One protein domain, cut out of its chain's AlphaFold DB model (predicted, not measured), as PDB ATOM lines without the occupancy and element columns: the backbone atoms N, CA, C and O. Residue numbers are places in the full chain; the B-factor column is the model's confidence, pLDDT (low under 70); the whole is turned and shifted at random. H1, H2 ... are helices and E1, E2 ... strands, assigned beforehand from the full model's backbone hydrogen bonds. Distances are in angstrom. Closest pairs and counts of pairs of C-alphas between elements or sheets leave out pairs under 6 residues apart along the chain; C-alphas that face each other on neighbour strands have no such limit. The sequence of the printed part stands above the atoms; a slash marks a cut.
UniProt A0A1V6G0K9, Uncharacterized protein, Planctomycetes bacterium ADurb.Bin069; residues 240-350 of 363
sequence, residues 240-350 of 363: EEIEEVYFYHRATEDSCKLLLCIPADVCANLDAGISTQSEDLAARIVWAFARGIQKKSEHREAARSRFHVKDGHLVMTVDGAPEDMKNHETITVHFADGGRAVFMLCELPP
ATOM      1  N   GLU A 240     -52.369 -35.543   7.388       59.00
ATOM      2  CA  GLU A 240     -51.240 -34.884   6.720       59.00
ATOM      3  C   GLU A 240     -51.126 -35.298   5.243       59.00
ATOM      4  O   GLU A 240     -51.144 -36.486   4.904       59.00
ATOM      5  N   GLU A 241     -51.001 -34.297   4.372       60.66
ATOM      6  CA  GLU A 241     -50.634 -34.454   2.967       60.66
ATOM      7  C   GLU A 241     -49.119 -34.326   2.837       60.66
ATOM      8  O   GLU A 241     -48.520 -33.369   3.325       60.66
ATOM      9  N   ILE A 242     -48.507 -35.316   2.195       63.72
ATOM     10  CA  ILE A 242     -47.073 -35.328   1.920       63.72
ATOM     11  C   ILE A 242     -46.876 -35.046   0.445       63.72
ATOM     12  O   ILE A 242     -47.332 -35.823  -0.391       63.72
ATOM     13  N   GLU A 243     -46.196 -33.952   0.135       60.81
ATOM     14  CA  GLU A 243     -45.786 -33.612  -1.222       60.81
ATOM     15  C   GLU A 243     -44.310 -33.958  -1.384       60.81
ATOM     16  O   GLU A 243     -43.458 -33.376  -0.720       60.81
ATOM     17  N   GLU A 244     -44.004 -34.909  -2.262       65.75
ATOM     18  CA  GLU A 244     -42.629 -35.360  -2.496       65.75
ATOM     19  C   GLU A 244     -42.312 -35.400  -3.990       65.75
ATOM     20  O   GLU A 244     -43.178 -35.628  -4.840       65.75
ATOM     21  N   VAL A 245     -41.044 -35.179  -4.325       58.41
ATOM     22  CA  VAL A 245     -40.563 -35.157  -5.711       58.41
ATOM     23  C   VAL A 245     -39.948 -36.510  -6.059       58.41
ATOM     24  O   VAL A 245     -38.968 -36.926  -5.451       58.41
ATOM     25  N   TYR A 246     -40.496 -37.181  -7.071       67.25
ATOM     26  CA  TYR A 246     -39.956 -38.425  -7.613       67.25
ATOM     27  C   TYR A 246     -39.191 -38.158  -8.894       67.25
ATOM     28  O   TYR A 246     -39.634 -37.406  -9.763       67.25
ATOM     29  N   PHE A 247     -38.057 -38.836  -9.033       66.69
ATOM     30  CA  PHE A 247     -37.182 -38.659 -10.177       66.69
ATOM     31  C   PHE A 247     -37.381 -39.760 -11.224       66.69
ATOM     32  O   PHE A 247     -37.380 -40.954 -10.910       66.69
ATOM     33  N   TYR A 248     -37.485 -39.357 -12.488       71.94
ATOM     34  CA  TYR A 248     -37.422 -40.253 -13.642       71.94
ATOM     35  C   TYR A 248     -36.248 -39.884 -14.546       71.94
ATOM     36  O   TYR A 248     -35.795 -38.742 -14.570       71.94
ATOM     37  N   HIS A 249     -35.745 -40.836 -15.323       69.44
ATOM     38  CA  HIS A 249     -34.770 -40.537 -16.365       69.44
ATOM     39  C   HIS A 249     -35.097 -41.263 -17.667       69.44
ATOM     40  O   HIS A 249     -35.634 -42.373 -17.678       69.44
ATOM     41  N   ARG A 250     -34.745 -40.631 -18.789       69.62
ATOM     42  CA  ARG A 250     -34.832 -41.251 -20.113       69.62
ATOM     43  C   ARG A 250     -33.850 -42.425 -20.191       69.62
ATOM     44  O   ARG A 250     -32.663 -42.257 -19.888       69.62
ATOM     45  N   ALA A 251     -34.357 -43.601 -20.556       63.62
ATOM     46  CA  ALA A 251     -33.569 -44.820 -20.718       63.62
ATOM     47  C   ALA A 251     -33.242 -45.091 -22.191       63.62
ATOM     48  O   ALA A 251     -32.100 -45.419 -22.497       63.62
ATOM     49  N   THR A 252     -34.204 -44.885 -23.092       65.44
ATOM     50  CA  THR A 252     -34.012 -44.877 -24.553       65.44
ATOM     51  C   THR A 252     -34.845 -43.761 -25.182       65.44
ATOM     52  O   THR A 252     -35.524 -43.011 -24.475       65.44
ATOM     53  N   GLU A 253     -34.803 -43.615 -26.510       68.31
ATOM     54  CA  GLU A 253     -35.672 -42.650 -27.188       68.31
ATOM     55  C   GLU A 253     -37.161 -42.886 -26.882       68.31
ATOM     56  O   GLU A 253     -37.875 -41.910 -26.645       68.31
ATOM     57  N   ASP A 254     -37.544 -44.153 -26.703       70.12
ATOM     58  CA  ASP A 254     -38.923 -44.615 -26.506       70.12
ATOM     59  C   ASP A 254     -39.174 -45.255 -25.125       70.12
ATOM     60  O   ASP A 254     -40.103 -46.048 -24.969       70.12
ATOM     61  N   SER A 255     -38.326 -45.002 -24.120       75.88
ATOM     62  CA  SER A 255     -38.582 -45.511 -22.764       75.88
ATOM     63  C   SER A 255     -38.044 -44.627 -21.642       75.88
ATOM     64  O   SER A 255     -36.975 -44.005 -21.735       75.88
ATOM     65  N   CYS A 256     -38.769 -44.646 -20.523       77.62
ATOM     66  CA  CYS A 256     -38.427 -43.963 -19.282       77.62
ATOM     67  C   CYS A 256     -38.255 -44.959 -18.136       77.62
ATOM     68  O   CYS A 256     -39.017 -45.913 -17.995       77.62
ATOM     69  N   LYS A 257     -37.263 -44.711 -17.281       81.56
ATOM     70  CA  LYS A 257     -37.079 -45.419 -16.013       81.56
ATOM     71  C   LYS A 257     -37.460 -44.496 -14.867       81.56
ATOM     72  O   LYS A 257     -36.911 -43.404 -14.732       81.56
ATOM     73  N   LEU A 258     -38.390 -44.956 -14.043       81.75
ATOM     74  CA  LEU A 258     -38.787 -44.319 -12.799       81.75
ATOM     75  C   LEU A 258     -38.147 -45.070 -11.641       81.75
ATOM     76  O   LEU A 258     -38.286 -46.292 -11.527       81.75
ATOM     77  N   LEU A 259     -37.460 -44.325 -10.785       83.50
ATOM     78  CA  LEU A 259     -36.885 -44.857  -9.561       83.50
ATOM     79  C   LEU A 259     -37.934 -44.761  -8.458       83.50
ATOM     80  O   LEU A 259     -38.372 -43.665  -8.108       83.50
ATOM     81  N   LEU A 260     -38.354 -45.903  -7.922       85.88
ATOM     82  CA  LEU A 260     -39.270 -45.944  -6.791       85.88
ATOM     83  C   LEU A 260     -38.450 -46.076  -5.506       85.88
ATOM     84  O   LEU A 260     -37.446 -46.780  -5.464       85.88
ATOM     85  N   CYS A 261     -38.895 -45.433  -4.427       85.56
ATOM     86  CA  CYS A 261     -38.231 -45.526  -3.123       85.56
ATOM     87  C   CYS A 261     -38.312 -46.906  -2.469       85.56
ATOM     88  O   CYS A 261     -37.805 -47.069  -1.371       85.56
ATOM     89  N   ILE A 262     -38.993 -47.877  -3.080       89.25
ATOM     90  CA  ILE A 262     -39.283 -49.162  -2.447       89.25
ATOM     91  C   ILE A 262     -37.986 -49.978  -2.367       89.25
ATOM     92  O   ILE A 262     -37.417 -50.288  -3.419       89.25
ATOM     93  N   PRO A 263     -37.526 -50.340  -1.158       90.69
ATOM     94  CA  PRO A 263     -36.326 -51.144  -0.976       90.69
ATOM     95  C   PRO A 263     -36.466 -52.574  -1.522       90.69
ATOM     96  O   PRO A 263     -37.562 -53.138  -1.599       90.69
ATOM     97  N   ALA A 264     -35.342 -53.182  -1.894       89.81
ATOM     98  CA  ALA A 264     -35.289 -54.529  -2.459       89.81
ATOM     99  C   ALA A 264     -35.745 -55.625  -1.486       89.81
ATOM    100  O   ALA A 264     -36.352 -56.600  -1.917       89.81
ATOM    101  N   ASP A 265     -35.474 -55.474  -0.191       92.25
ATOM    102  CA  ASP A 265     -35.931 -56.388   0.859       92.25
ATOM    103  C   ASP A 265     -37.458 -56.368   0.996       92.25
ATOM    104  O   ASP A 265     -38.074 -57.428   1.079       92.25
ATOM    105  N   VAL A 266     -38.087 -55.192   0.894       91.25
ATOM    106  CA  VAL A 266     -39.557 -55.073   0.854       91.25
ATOM    107  C   VAL A 266     -40.129 -55.753  -0.397       91.25
ATOM    108  O   VAL A 266     -41.153 -56.430  -0.323       91.25
ATOM    109  N   CYS A 267     -39.453 -55.638  -1.545       88.62
ATOM    110  CA  CYS A 267     -39.851 -56.353  -2.763       88.62
ATOM    111  C   CYS A 267     -39.734 -57.877  -2.595       88.62
ATOM    112  O   CYS A 267     -40.652 -58.606  -2.958       88.62
ATOM    113  N   ALA A 268     -38.640 -58.356  -2.000       90.62
ATOM    114  CA  ALA A 268     -38.439 -59.778  -1.736       90.62
ATOM    115  C   ALA A 268     -39.494 -60.341  -0.766       90.62
ATOM    116  O   ALA A 268     -39.966 -61.463  -0.946       90.62
ATOM    117  N   ASN A 269     -39.904 -59.554   0.234       92.19
ATOM    118  CA  ASN A 269     -40.983 -59.915   1.152       92.19
ATOM    119  C   ASN A 269     -42.332 -60.032   0.429       92.19
ATOM    120  O   ASN A 269     -43.064 -60.999   0.657       92.19
ATOM    121  N   LEU A 270     -42.639 -59.087  -0.467       87.69
ATOM    122  CA  LEU A 270     -43.835 -59.139  -1.311       87.69
ATOM    123  C   LEU A 270     -43.862 -60.405  -2.180       87.69
ATOM    124  O   LEU A 270     -44.886 -61.090  -2.220       87.69
ATOM    125  N   ASP A 271     -42.740 -60.757  -2.810       87.31
ATOM    126  CA  ASP A 271     -42.614 -61.980  -3.618       87.31
ATOM    127  C   ASP A 271     -42.791 -63.257  -2.777       87.31
ATOM    128  O   ASP A 271     -43.321 -64.262  -3.255       87.31
ATOM    129  N   ALA A 272     -42.397 -63.215  -1.501       90.69
ATOM    130  CA  ALA A 272     -42.596 -64.296  -0.539       90.69
ATOM    131  C   ALA A 272     -44.025 -64.360   0.045       90.69
ATOM    132  O   ALA A 272     -44.313 -65.237   0.862       90.69
ATOM    133  N   GLY A 273     -44.927 -63.455  -0.354       87.81
ATOM    134  CA  GLY A 273     -46.306 -63.398   0.136       87.81
ATOM    135  C   GLY A 273     -46.449 -62.823   1.548       87.81
ATOM    136  O   GLY A 273     -47.464 -63.058   2.207       87.81
ATOM    137  N   ILE A 274     -45.447 -62.089   2.034       91.75
ATOM    138  CA  ILE A 274     -45.500 -61.395   3.322       91.75
ATOM    139  C   ILE A 274     -46.296 -60.097   3.145       91.75
ATOM    140  O   ILE A 274     -46.037 -59.314   2.235       91.75
ATOM    141  N   SER A 275     -47.260 -59.859   4.035       85.94
ATOM    142  CA  SER A 275     -48.067 -58.634   4.071       85.94
ATOM    143  C   SER A 275     -47.948 -58.015   5.459       85.94
ATOM    144  O   SER A 275     -48.597 -58.440   6.417       85.94
ATOM    145  N   THR A 276     -47.039 -57.047   5.585       88.00
ATOM    146  CA  THR A 276     -47.036 -56.085   6.691       88.00
ATOM    147  C   THR A 276     -47.377 -54.698   6.151       88.00
ATOM    148  O   THR A 276     -47.479 -54.490   4.943       88.00
ATOM    149  N   GLN A 277     -47.521 -53.712   7.035       84.25
ATOM    150  CA  GLN A 277     -47.823 -52.333   6.643       84.25
ATOM    151  C   GLN A 277     -46.793 -51.739   5.661       84.25
ATOM    152  O   GLN A 277     -47.147 -50.908   4.826       84.25
ATOM    153  N   SER A 278     -45.535 -52.185   5.745       88.94
ATOM    154  CA  SER A 278     -44.454 -51.821   4.822       88.94
ATOM    155  C   SER A 278     -44.720 -52.353   3.407       88.94
ATOM    156  O   SER A 278     -44.739 -51.590   2.440       88.94
ATOM    157  N   GLU A 279     -45.007 -53.649   3.282       92.38
ATOM    158  CA  GLU A 279     -45.316 -54.310   2.011       92.38
ATOM    159  C   GLU A 279     -46.638 -53.807   1.408       92.38
ATOM    160  O   GLU A 279     -46.709 -53.538   0.208       92.38
ATOM    161  N   ASP A 280     -47.663 -53.575   2.230       89.31
ATOM    162  CA  ASP A 280     -48.947 -53.028   1.782       89.31
ATOM    163  C   ASP A 280     -48.795 -51.605   1.223       89.31
ATOM    164  O   ASP A 280     -49.410 -51.251   0.210       89.31
ATOM    165  N   LEU A 281     -47.959 -50.774   1.859       88.50
ATOM    166  CA  LEU A 281     -47.624 -49.441   1.363       88.50
ATOM    167  C   LEU A 281     -46.866 -49.523   0.032       88.50
ATOM    168  O   LEU A 281     -47.219 -48.812  -0.912       88.50
ATOM    169  N   ALA A 282     -45.876 -50.415  -0.073       90.06
ATOM    170  CA  ALA A 282     -45.142 -50.651  -1.314       90.06
ATOM    171  C   ALA A 282     -46.083 -51.075  -2.451       90.06
ATOM    172  O   ALA A 282     -46.053 -50.475  -3.527       90.06
ATOM    173  N   ALA A 283     -46.985 -52.029  -2.206       89.94
ATOM    174  CA  ALA A 283     -47.967 -52.482  -3.189       89.94
ATOM    175  C   ALA A 283     -48.908 -51.350  -3.641       89.94
ATOM    176  O   ALA A 283     -49.183 -51.207  -4.836       89.94
ATOM    177  N   ARG A 284     -49.366 -50.494  -2.714       88.50
ATOM    178  CA  ARG A 284     -50.193 -49.313  -3.033       88.50
ATOM    179  C   ARG A 284     -49.445 -48.300  -3.891       88.50
ATOM    180  O   ARG A 284     -50.033 -47.776  -4.835       88.50
ATOM    181  N   ILE A 285     -48.173 -48.046  -3.584       88.12
ATOM    182  CA  ILE A 285     -47.311 -47.166  -4.381       88.12
ATOM    183  C   ILE A 285     -47.150 -47.750  -5.788       88.12
ATOM    184  O   ILE A 285     -47.501 -47.080  -6.756       88.12
ATOM    185  N   VAL A 286     -46.727 -49.011  -5.919       88.25
ATOM    186  CA  VAL A 286     -46.574 -49.685  -7.224       88.25
ATOM    187  C   VAL A 286     -47.859 -49.607  -8.043       88.25
ATOM    188  O   VAL A 286     -47.831 -49.208  -9.208       88.25
ATOM    189  N   TRP A 287     -48.999 -49.927  -7.430       87.12
ATOM    190  CA  TRP A 287     -50.296 -49.891  -8.093       87.12
ATOM    191  C   TRP A 287     -50.696 -48.482  -8.539       87.12
ATOM    192  O   TRP A 287     -51.174 -48.294  -9.659       87.12
ATOM    193  N   ALA A 288     -50.506 -47.478  -7.683       85.75
ATOM    194  CA  ALA A 288     -50.838 -46.098  -8.003       85.75
ATOM    195  C   ALA A 288     -49.971 -45.544  -9.136       85.75
ATOM    196  O   ALA A 288     -50.498 -44.868 -10.017       85.75
ATOM    197  N   PHE A 289     -48.681 -45.879  -9.157       83.25
ATOM    198  CA  PHE A 289     -47.777 -45.519 -10.244       83.25
ATOM    199  C   PHE A 289     -48.142 -46.245 -11.547       83.25
ATOM    200  O   PHE A 289     -48.310 -45.591 -12.576       83.25
ATOM    201  N   ALA A 290     -48.375 -47.561 -11.508       81.31
ATOM    202  CA  ALA A 290     -48.802 -48.332 -12.679       81.31
ATOM    203  C   ALA A 290     -50.110 -47.782 -13.278       81.31
ATOM    204  O   ALA A 290     -50.195 -47.495 -14.472       81.31
ATOM    205  N   ARG A 291     -51.123 -47.564 -12.430       80.56
ATOM    206  CA  ARG A 291     -52.431 -47.036 -12.839       80.56
ATOM    207  C   ARG A 291     -52.352 -45.579 -13.284       80.56
ATOM    208  O   ARG A 291     -53.042 -45.191 -14.226       80.56
ATOM    209  N   GLY A 292     -51.573 -44.766 -12.574       77.38
ATOM    210  CA  GLY A 292     -51.383 -43.347 -12.856       77.38
ATOM    211  C   GLY A 292     -50.786 -43.128 -14.239       77.38
ATOM    212  O   GLY A 292     -51.250 -42.247 -14.951       77.38
ATOM    213  N   ILE A 293     -49.848 -43.982 -14.642       75.00
ATOM    214  CA  ILE A 293     -49.189 -43.919 -15.949       75.00
ATOM    215  C   ILE A 293     -50.086 -44.489 -17.055       75.00
ATOM    216  O   ILE A 293     -50.290 -43.838 -18.075       75.00
ATOM    217  N   GLN A 294     -50.727 -45.643 -16.832       71.38
ATOM    218  CA  GLN A 294     -51.638 -46.251 -17.819       71.38
ATOM    219  C   GLN A 294     -52.853 -45.385 -18.166       71.38
ATOM    220  O   GLN A 294     -53.344 -45.417 -19.293       71.38
ATOM    221  N   LYS A 295     -53.387 -44.625 -17.203       64.00
ATOM    222  CA  LYS A 295     -54.526 -43.727 -17.452       64.00
ATOM    223  C   LYS A 295     -54.191 -42.574 -18.397       64.00
ATOM    224  O   LYS A 295     -55.122 -41.968 -18.921       64.00
ATOM    225  N   LYS A 296     -52.909 -42.253 -18.542       60.88
ATOM    226  CA  LYS A 296     -52.435 -41.021 -19.175       60.88
ATOM    227  C   LYS A 296     -51.751 -41.256 -20.516       60.88
ATOM    228  O   LYS A 296     -51.676 -40.331 -21.309       60.88
ATOM    229  N   SER A 297     -51.348 -42.490 -20.818       56.84
ATOM    230  CA  SER A 297     -50.941 -42.865 -22.171       56.84
ATOM    231  C   SER A 297     -52.159 -42.892 -23.104       56.84
ATOM    232  O   SER A 297     -53.077 -43.690 -22.888       56.84
ATOM    233  N   GLU A 298     -52.152 -42.082 -24.167       53.62
ATOM    234  CA  GLU A 298     -53.181 -42.100 -25.228       53.62
ATOM    235  C   GLU A 298     -53.309 -43.489 -25.885       53.62
ATOM    236  O   GLU A 298     -54.374 -43.890 -26.360       53.62
ATOM    237  N   HIS A 299     -52.245 -44.286 -25.806       51.28
ATOM    238  CA  HIS A 299     -52.193 -45.676 -26.224       51.28
ATOM    239  C   HIS A 299     -52.333 -46.616 -25.019       51.28
ATOM    240  O   HIS A 299     -51.341 -47.084 -24.459       51.28
ATOM    241  N   ARG A 300     -53.576 -46.952 -24.641       48.88
ATOM    242  CA  ARG A 300     -53.890 -47.929 -23.569       48.88
ATOM    243  C   ARG A 300     -53.203 -49.297 -23.731       48.88
ATOM    244  O   ARG A 300     -53.114 -50.043 -22.761       48.88
ATOM    245  N   GLU A 301     -52.726 -49.622 -24.932       47.59
ATOM    246  CA  GLU A 301     -52.018 -50.868 -25.254       47.59
ATOM    247  C   GLU A 301     -50.476 -50.748 -25.206       47.59
ATOM    248  O   GLU A 301     -49.800 -51.777 -25.195       47.59
ATOM    249  N   ALA A 302     -49.907 -49.531 -25.136       45.47
ATOM    250  CA  ALA A 302     -48.464 -49.287 -25.289       45.47
ATOM    251  C   ALA A 302     -47.689 -49.064 -23.976       45.47
ATOM    252  O   ALA A 302     -46.496 -49.352 -23.933       45.47
ATOM    253  N   ALA A 303     -48.331 -48.638 -22.882       53.78
ATOM    254  CA  ALA A 303     -47.650 -48.450 -21.595       53.78
ATOM    255  C   ALA A 303     -47.498 -49.783 -20.836       53.78
ATOM    256  O   ALA A 303     -48.150 -50.036 -19.815       53.78
ATOM    257  N   ARG A 304     -46.649 -50.681 -21.347       65.94
ATOM    258  CA  ARG A 304     -46.225 -51.874 -20.605       65.94
ATOM    259  C   ARG A 304     -45.225 -51.453 -19.531       65.94
ATOM    260  O   ARG A 304     -44.042 -51.278 -19.800       65.94
ATOM    261  N   SER A 305     -45.702 -51.308 -18.297       74.62
ATOM    262  CA  SER A 305     -44.820 -51.099 -17.148       74.62
ATOM    263  C   SER A 305     -44.118 -52.404 -16.779       74.62
ATOM    264  O   SER A 305     -44.769 -53.409 -16.489       74.62
ATOM    265  N   ARG A 306     -42.786 -52.393 -16.773       83.38
ATOM    266  CA  ARG A 306     -41.953 -53.509 -16.306       83.38
ATOM    267  C   ARG A 306     -41.252 -53.123 -15.016       83.38
ATOM    268  O   ARG A 306     -40.577 -52.099 -14.963       83.38
ATOM    269  N   PHE A 307     -41.376 -53.965 -14.000       84.56
ATOM    270  CA  PHE A 307     -40.743 -53.763 -12.702       84.56
ATOM    271  C   PHE A 307     -39.525 -54.669 -12.577       84.56
ATOM    272  O   PHE A 307     -39.575 -55.838 -12.952       84.56
ATOM    273  N   HIS A 308     -38.425 -54.122 -12.078       86.19
ATOM    274  CA  HIS A 308     -37.227 -54.884 -11.742       86.19
ATOM    275  C   HIS A 308     -36.494 -54.201 -10.593       86.19
ATOM    276  O   HIS A 308     -36.631 -52.997 -10.390       86.19
ATOM    277  N   VAL A 309     -35.709 -54.964  -9.841       84.81
ATOM    278  CA  VAL A 309     -34.882 -54.420  -8.762       84.81
ATOM    279  C   VAL A 309     -33.522 -54.021  -9.329       84.81
ATOM    280  O   VAL A 309     -32.876 -54.818 -10.011       84.81
ATOM    281  N   LYS A 310     -33.082 -52.794  -9.049       80.69
ATOM    282  CA  LYS A 310     -31.754 -52.281  -9.402       80.69
ATOM    283  C   LYS A 310     -31.213 -51.436  -8.251       80.69
ATOM    284  O   LYS A 310     -31.967 -50.691  -7.636       80.69
ATOM    285  N   ASP A 311     -29.925 -51.575  -7.938       74.56
ATOM    286  CA  ASP A 311     -29.245 -50.798  -6.886       74.56
ATOM    287  C   ASP A 311     -29.978 -50.824  -5.530       74.56
ATOM    288  O   ASP A 311     -30.048 -49.830  -4.808       74.56
ATOM    289  N   GLY A 312     -30.573 -51.974  -5.195       82.38
ATOM    290  CA  GLY A 312     -31.308 -52.177  -3.945       82.38
ATOM    291  C   GLY A 312     -32.702 -51.546  -3.896       82.38
ATOM    292  O   GLY A 312     -33.290 -51.520  -2.820       82.38
ATOM    293  N   HIS A 313     -33.238 -51.055  -5.017       85.06
ATOM    294  CA  HIS A 313     -34.536 -50.381  -5.080       85.06
ATOM    295  C   HIS A 313     -35.373 -50.865  -6.269       85.06
ATOM    296  O   HIS A 313     -34.850 -51.404  -7.249       85.06
ATOM    297  N   LEU A 314     -36.688 -50.667  -6.199       86.94
ATOM    298  CA  LEU A 314     -37.596 -50.996  -7.293       86.94
ATOM    299  C   LEU A 314     -37.526 -49.942  -8.406       86.94
ATOM    300  O   LEU A 314     -37.714 -48.748  -8.181       86.94
ATOM    301  N   VAL A 315     -37.320 -50.399  -9.636       85.88
ATOM    302  CA  VAL A 315     -37.317 -49.568 -10.840       85.88
ATOM    303  C   VAL A 315     -38.473 -49.974 -11.735       85.88
ATOM    304  O   VAL A 315     -38.631 -51.142 -12.098       85.88
ATOM    305  N   MET A 316     -39.265 -48.987 -12.139       85.94
ATOM    306  CA  MET A 316     -40.324 -49.156 -13.122       85.94
ATOM    307  C   MET A 316     -39.849 -48.617 -14.470       85.94
ATOM    308  O   MET A 316     -39.510 -47.447 -14.598       85.94
ATOM    309  N   THR A 317     -39.826 -49.470 -15.488       84.06
ATOM    310  CA  THR A 317     -39.609 -49.064 -16.881       84.06
ATOM    311  C   THR A 317     -40.952 -48.904 -17.559       84.06
ATOM    312  O   THR A 317     -41.785 -49.804 -17.477       84.06
ATOM    313  N   VAL A 318     -41.146 -47.771 -18.217       78.56
ATOM    314  CA  VAL A 318     -42.346 -47.436 -18.973       78.56
ATOM    315  C   VAL A 318     -41.933 -47.282 -20.426       78.56
ATOM    316  O   VAL A 318     -41.060 -46.471 -20.739       78.56
ATOM    317  N   ASP A 319     -42.539 -48.090 -21.287       75.25
ATOM    318  CA  ASP A 319     -42.386 -47.980 -22.734       75.25
ATOM    319  C   ASP A 319     -43.285 -46.812 -23.222       75.25
ATOM    320  O   ASP A 319     -44.475 -46.774 -22.900       75.25
ATOM    321  N   GLY A 320     -42.714 -45.819 -23.917       67.25
ATOM    322  CA  GLY A 320     -43.384 -44.575 -24.336       67.25
ATOM    323  C   GLY A 320     -42.445 -43.359 -24.442       67.25
ATOM    324  O   GLY A 320     -41.342 -43.359 -23.886       67.25
ATOM    325  N   ALA A 321     -42.869 -42.310 -25.160       57.88
ATOM    326  CA  ALA A 321     -42.067 -41.100 -25.337       57.88
ATOM    327  C   ALA A 321     -41.970 -40.316 -24.008       57.88
ATOM    328  O   ALA A 321     -42.991 -40.038 -23.381       57.88
ATOM    329  N   PRO A 322     -40.772 -39.878 -23.572       59.34
ATOM    330  CA  PRO A 322     -40.601 -39.125 -22.321       59.34
ATOM    331  C   PRO A 322     -41.397 -37.824 -22.256       59.34
ATOM    332  O   PRO A 322     -41.618 -37.288 -21.173       59.34
ATOM    333  N   GLU A 323     -41.778 -37.286 -23.413       61.62
ATOM    334  CA  GLU A 323     -42.543 -36.045 -23.521       61.62
ATOM    335  C   GLU A 323     -43.951 -36.192 -22.944       61.62
ATOM    336  O   GLU A 323     -44.447 -35.245 -22.338       61.62
ATOM    337  N   ASP A 324     -44.509 -37.404 -22.979       59.66
ATOM    338  CA  ASP A 324     -45.791 -37.738 -22.355       59.66
ATOM    339  C   ASP A 324     -45.710 -37.690 -20.816       59.66
ATOM    340  O   ASP A 324     -46.728 -37.576 -20.140       59.66
ATOM    341  N   MET A 325     -44.496 -37.731 -20.248       60.69
ATOM    342  CA  MET A 325     -44.237 -37.621 -18.805       60.69
ATOM    343  C   MET A 325     -43.770 -36.220 -18.365       60.69
ATOM    344  O   MET A 325     -43.556 -36.001 -17.172       60.69
ATOM    345  N   LYS A 326     -43.575 -35.269 -19.296       56.31
ATOM    346  CA  LYS A 326     -43.089 -33.901 -19.000       56.31
ATOM    347  C   LYS A 326     -44.168 -32.964 -18.454       56.31
ATOM    348  O   LYS A 326     -43.833 -31.895 -17.945       56.31
ATOM    349  N   ASN A 327     -45.441 -33.335 -18.543       55.03
ATOM    350  CA  ASN A 327     -46.498 -32.586 -17.876       55.03
ATOM    351  C   ASN A 327     -46.276 -32.720 -16.364       55.03
ATOM    352  O   ASN A 327     -46.050 -33.828 -15.893       55.03
ATOM    353  N   HIS A 328     -46.287 -31.609 -15.617       53.31
ATOM    354  CA  HIS A 328     -46.116 -31.556 -14.156       53.31
ATOM    355  C   HIS A 328     -47.203 -32.359 -13.435       53.31
ATOM    356  O   HIS A 328     -48.185 -31.829 -12.918       53.31
ATOM    357  N   GLU A 329     -47.052 -33.669 -13.463       64.94
ATOM    358  CA  GLU A 329     -48.114 -34.594 -13.175       64.94
ATOM    359  C   GLU A 329     -47.899 -35.214 -11.815       64.94
ATOM    360  O   GLU A 329     -46.866 -35.816 -11.518       64.94
ATOM    361  N   THR A 330     -48.929 -35.075 -10.994       77.62
ATOM    362  CA  THR A 330     -48.963 -35.668  -9.676       77.62
ATOM    363  C   THR A 330     -49.503 -37.093  -9.745       77.62
ATOM    364  O   THR A 330     -50.436 -37.409 -10.497       77.62
ATOM    365  N   ILE A 331     -48.901 -37.982  -8.960       81.06
ATOM    366  CA  ILE A 331     -49.422 -39.317  -8.663       81.06
ATOM    367  C   ILE A 331     -49.799 -39.327  -7.190       81.06
ATOM    368  O   ILE A 331     -48.948 -39.177  -6.320       81.06
ATOM    369  N   THR A 332     -51.086 -39.501  -6.908       83.75
ATOM    370  CA  THR A 332     -51.588 -39.567  -5.535       83.75
ATOM    371  C   THR A 332     -51.678 -41.015  -5.072       83.75
ATOM    372  O   THR A 332     -52.349 -41.842  -5.694       83.75
ATOM    373  N   VAL A 333     -51.038 -41.306  -3.944       84.44
ATOM    374  CA  VAL A 333     -51.137 -42.572  -3.222       84.44
ATOM    375  C   VAL A 333     -51.952 -42.355  -1.965       84.44
ATOM    376  O   VAL A 333     -51.572 -41.585  -1.090       84.44
ATOM    377  N   HIS A 334     -53.072 -43.062  -1.871       82.94
ATOM    378  CA  HIS A 334     -53.891 -43.075  -0.668       82.94
ATOM    379  C   HIS A 334     -53.398 -44.168   0.279       82.94
ATOM    380  O   HIS A 334     -53.333 -45.349  -0.092       82.94
ATOM    381  N   PHE A 335     -53.080 -43.775   1.510       81.50
ATOM    382  CA  PHE A 335     -52.845 -44.719   2.594       81.50
ATOM    383  C   PHE A 335     -54.159 -45.422   2.955       81.50
ATOM    384  O   PHE A 335     -55.245 -44.923   2.646       81.50
ATOM    385  N   ALA A 336     -54.071 -46.602   3.575       71.62
ATOM    386  CA  ALA A 336     -55.253 -47.381   3.958       71.62
ATOM    387  C   ALA A 336     -56.221 -46.569   4.837       71.62
ATOM    388  O   ALA A 336     -57.434 -46.680   4.689       71.62
ATOM    389  N   ASP A 337     -55.656 -45.678   5.649       71.38
ATOM    390  CA  ASP A 337     -56.335 -45.040   6.767       71.38
ATOM    391  C   ASP A 337     -56.579 -43.530   6.528       71.38
ATOM    392  O   ASP A 337     -56.702 -42.726   7.442       71.38
ATOM    393  N   GLY A 338     -56.646 -43.103   5.262       66.19
ATOM    394  CA  GLY A 338     -57.158 -41.775   4.886       66.19
ATOM    395  C   GLY A 338     -56.125 -40.660   4.684       66.19
ATOM    396  O   GLY A 338     -56.487 -39.604   4.170       66.19
ATOM    397  N   GLY A 339     -54.846 -40.880   5.003       74.62
ATOM    398  CA  GLY A 339     -53.764 -39.979   4.575       74.62
ATOM    399  C   GLY A 339     -53.414 -40.156   3.091       74.62
ATOM    400  O   GLY A 339     -53.782 -41.161   2.468       74.62
ATOM    401  N   ARG A 340     -52.699 -39.189   2.505       81.62
ATOM    402  CA  ARG A 340     -52.239 -39.279   1.111       81.62
ATOM    403  C   ARG A 340     -50.817 -38.759   0.926       81.62
ATOM    404  O   ARG A 340     -50.436 -37.759   1.523       81.62
ATOM    405  N   ALA A 341     -50.078 -39.417   0.041       82.94
ATOM    406  CA  ALA A 341     -48.843 -38.902  -0.532       82.94
ATOM    407  C   ALA A 341     -49.099 -38.457  -1.974       82.94
ATOM    408  O   ALA A 341     -49.800 -39.135  -2.727       82.94
ATOM    409  N   VAL A 342     -48.540 -37.318  -2.352       82.75
ATOM    410  CA  VAL A 342     -48.608 -36.743  -3.688       82.75
ATOM    411  C   VAL A 342     -47.195 -36.677  -4.237       82.75
ATOM    412  O   VAL A 342     -46.329 -35.998  -3.695       82.75
ATOM    413  N   PHE A 343     -46.973 -37.397  -5.329       81.50
ATOM    414  CA  PHE A 343     -45.673 -37.501  -5.967       81.50
ATOM    415  C   PHE A 343     -45.627 -36.657  -7.225       81.50
ATOM    416  O   PHE A 343     -46.388 -36.911  -8.157       81.50
ATOM    417  N   MET A 344     -44.734 -35.672  -7.258       78.31
ATOM    418  CA  MET A 344     -44.455 -34.874  -8.448       78.31
ATOM    419  C   MET A 344     -43.343 -35.529  -9.257       78.31
ATOM    420  O   MET A 344     -42.252 -35.753  -8.738       78.31
ATOM    421  N   LEU A 345     -43.608 -35.827 -10.527       75.69
ATOM    422  CA  LEU A 345     -42.599 -36.388 -11.418       75.69
ATOM    423  C   LEU A 345     -41.673 -35.293 -11.954       75.69
ATOM    424  O   LEU A 345     -42.113 -34.364 -12.631       75.69
ATOM    425  N   CYS A 346     -40.380 -35.445 -11.695       75.56
ATOM    426  CA  CYS A 346     -39.327 -34.561 -12.180       75.56
ATOM    427  C   CYS A 346     -38.232 -35.361 -12.881       75.56
ATOM    428  O   CYS A 346     -37.915 -36.491 -12.508       75.56
ATOM    429  N   GLU A 347     -37.619 -34.765 -13.897       76.31
ATOM    430  CA  GLU A 347     -36.492 -35.402 -14.564       76.31
ATOM    431  C   GLU A 347     -35.255 -35.385 -13.650       76.31
ATOM    432  O   GLU A 347     -34.968 -34.399 -12.968       76.31
ATOM    433  N   LEU A 348     -34.503 -36.484 -13.635       76.06
ATOM    434  CA  LEU A 348     -33.268 -36.608 -12.875       76.06
ATOM    435  C   LEU A 348     -32.240 -35.579 -13.392       76.06
ATOM    436  O   LEU A 348     -32.036 -35.500 -14.618       76.06
ATOM    437  N   PRO A 349     -31.554 -34.838 -12.498       76.94
ATOM    438  CA  PRO A 349     -30.537 -33.871 -12.893       76.94
ATOM    439  C   PRO A 349     -29.500 -34.481 -13.853       76.94
ATOM    440  O   PRO A 349     -29.073 -35.623 -13.627       76.94
ATOM    441  N   PRO A 350     -29.077 -33.766 -14.917       73.56
ATOM    442  CA  PRO A 350     -28.125 -34.275 -15.910       73.56
ATOM    443  C   PRO A 350     -26.847 -34.856 -15.292       73.56
ATOM    444  O   PRO A 350     -26.331 -35.878 -15.745       73.56
TER     445      PRO A 350
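This is residues 240 to 350 of the 363 residues of an uncharacterized protein of Planctomycetes bacterium ADurb.Bin069 (UniProt A0A1V6G0K9). A six-stranded sheet, curled like part of a barrel, wraps round one long helix, H2, which fills its hollow side. The short helix H1 stands near the start of H2, by E3 and E4, and the tiny H3 only grazes the sheet. The 111 printed residues hold three named helices and six named strands, along the chain E1 E2 H1 H2 E3 E4 H3 E5 E6. The sheet is mixed, in the order E3 E4 E2 E1 E6 E5, and the class is mixed, helices and strands. The whole is compact, with a radius of gyration of the C-alphas of 13.9 A and spans of 38 by 30 by 30 A.

Find C-alpha 241 at (-50.634, -34.454, 2.967); from there E1 runs 33.8 A to residue 252. E2, residues 255 to 263, covers 22.6 A. Look next for E3, residues 305 to 310, 15.2 A, and E4, residues 313 to 319, 19.5 A. E5, residues 330 to 334, covers 12.7 A, and E6, residues 340 to 347, runs 22.6 A to C-alpha 347 at (-36.492, -35.402, -14.564). H2 begins at C-alpha 277 at (-47.823, -52.333, 6.643) and runs 25.5 A to residue 294. H1 is residues 264 to 271, 10.5 A, and H3 is residues 322 to 325, 5.3 A.

Start at E1, whose pairing is staggered: residues 241 to 248 pair with E6, parallel, with N 246 and O 344 at 2.8 A, and residues 248 to 252 pair with E2. E1 and E2 form an antiparallel hairpin, with N 257 and O 249 at 2.9 A. E4 is antiparallel to E2, with N 258 and O 316 at 2.8 A. The hairpins E3 and E4, with N 308 and O 315 at 3.0 A, and E5 and E6, with N 331 and O 343 at 2.8 A, bring in the edge strands E3 and E5. The strongly twisted sheet curls round H2; the closest C-alphas of H2 and E5 are those of Ala 288 and Val 333, 5.9 A apart. H1 and H2 are on one face, giving two layers, helices and sheet. H1 touches H2, about perpendicular at 86 degrees, closest at C-alphas 266 and 279, 5.9 A; H2 does so with residues 278 to 282 alone. E2, H1 H2 and E3 make a split strand-helix-strand unit, two strands running the same way with E4 between them, and its crossover is right-handed. Every O i to N i+4 pair is within hydrogen-bond range in H1 and H2; H3 is too short for one.

The C-alphas farthest apart, of Glu 253 and Asp 337, are 39.8 A apart. The printed part has no cut and no long link; H2 to E3, with 10 residues between, is short but not tight. Mean pLDDT of the printed part is 76.0; look for values under 70 at residues 240 to 247, 249 to 253, 295 to 304, 320 to 329 and 338.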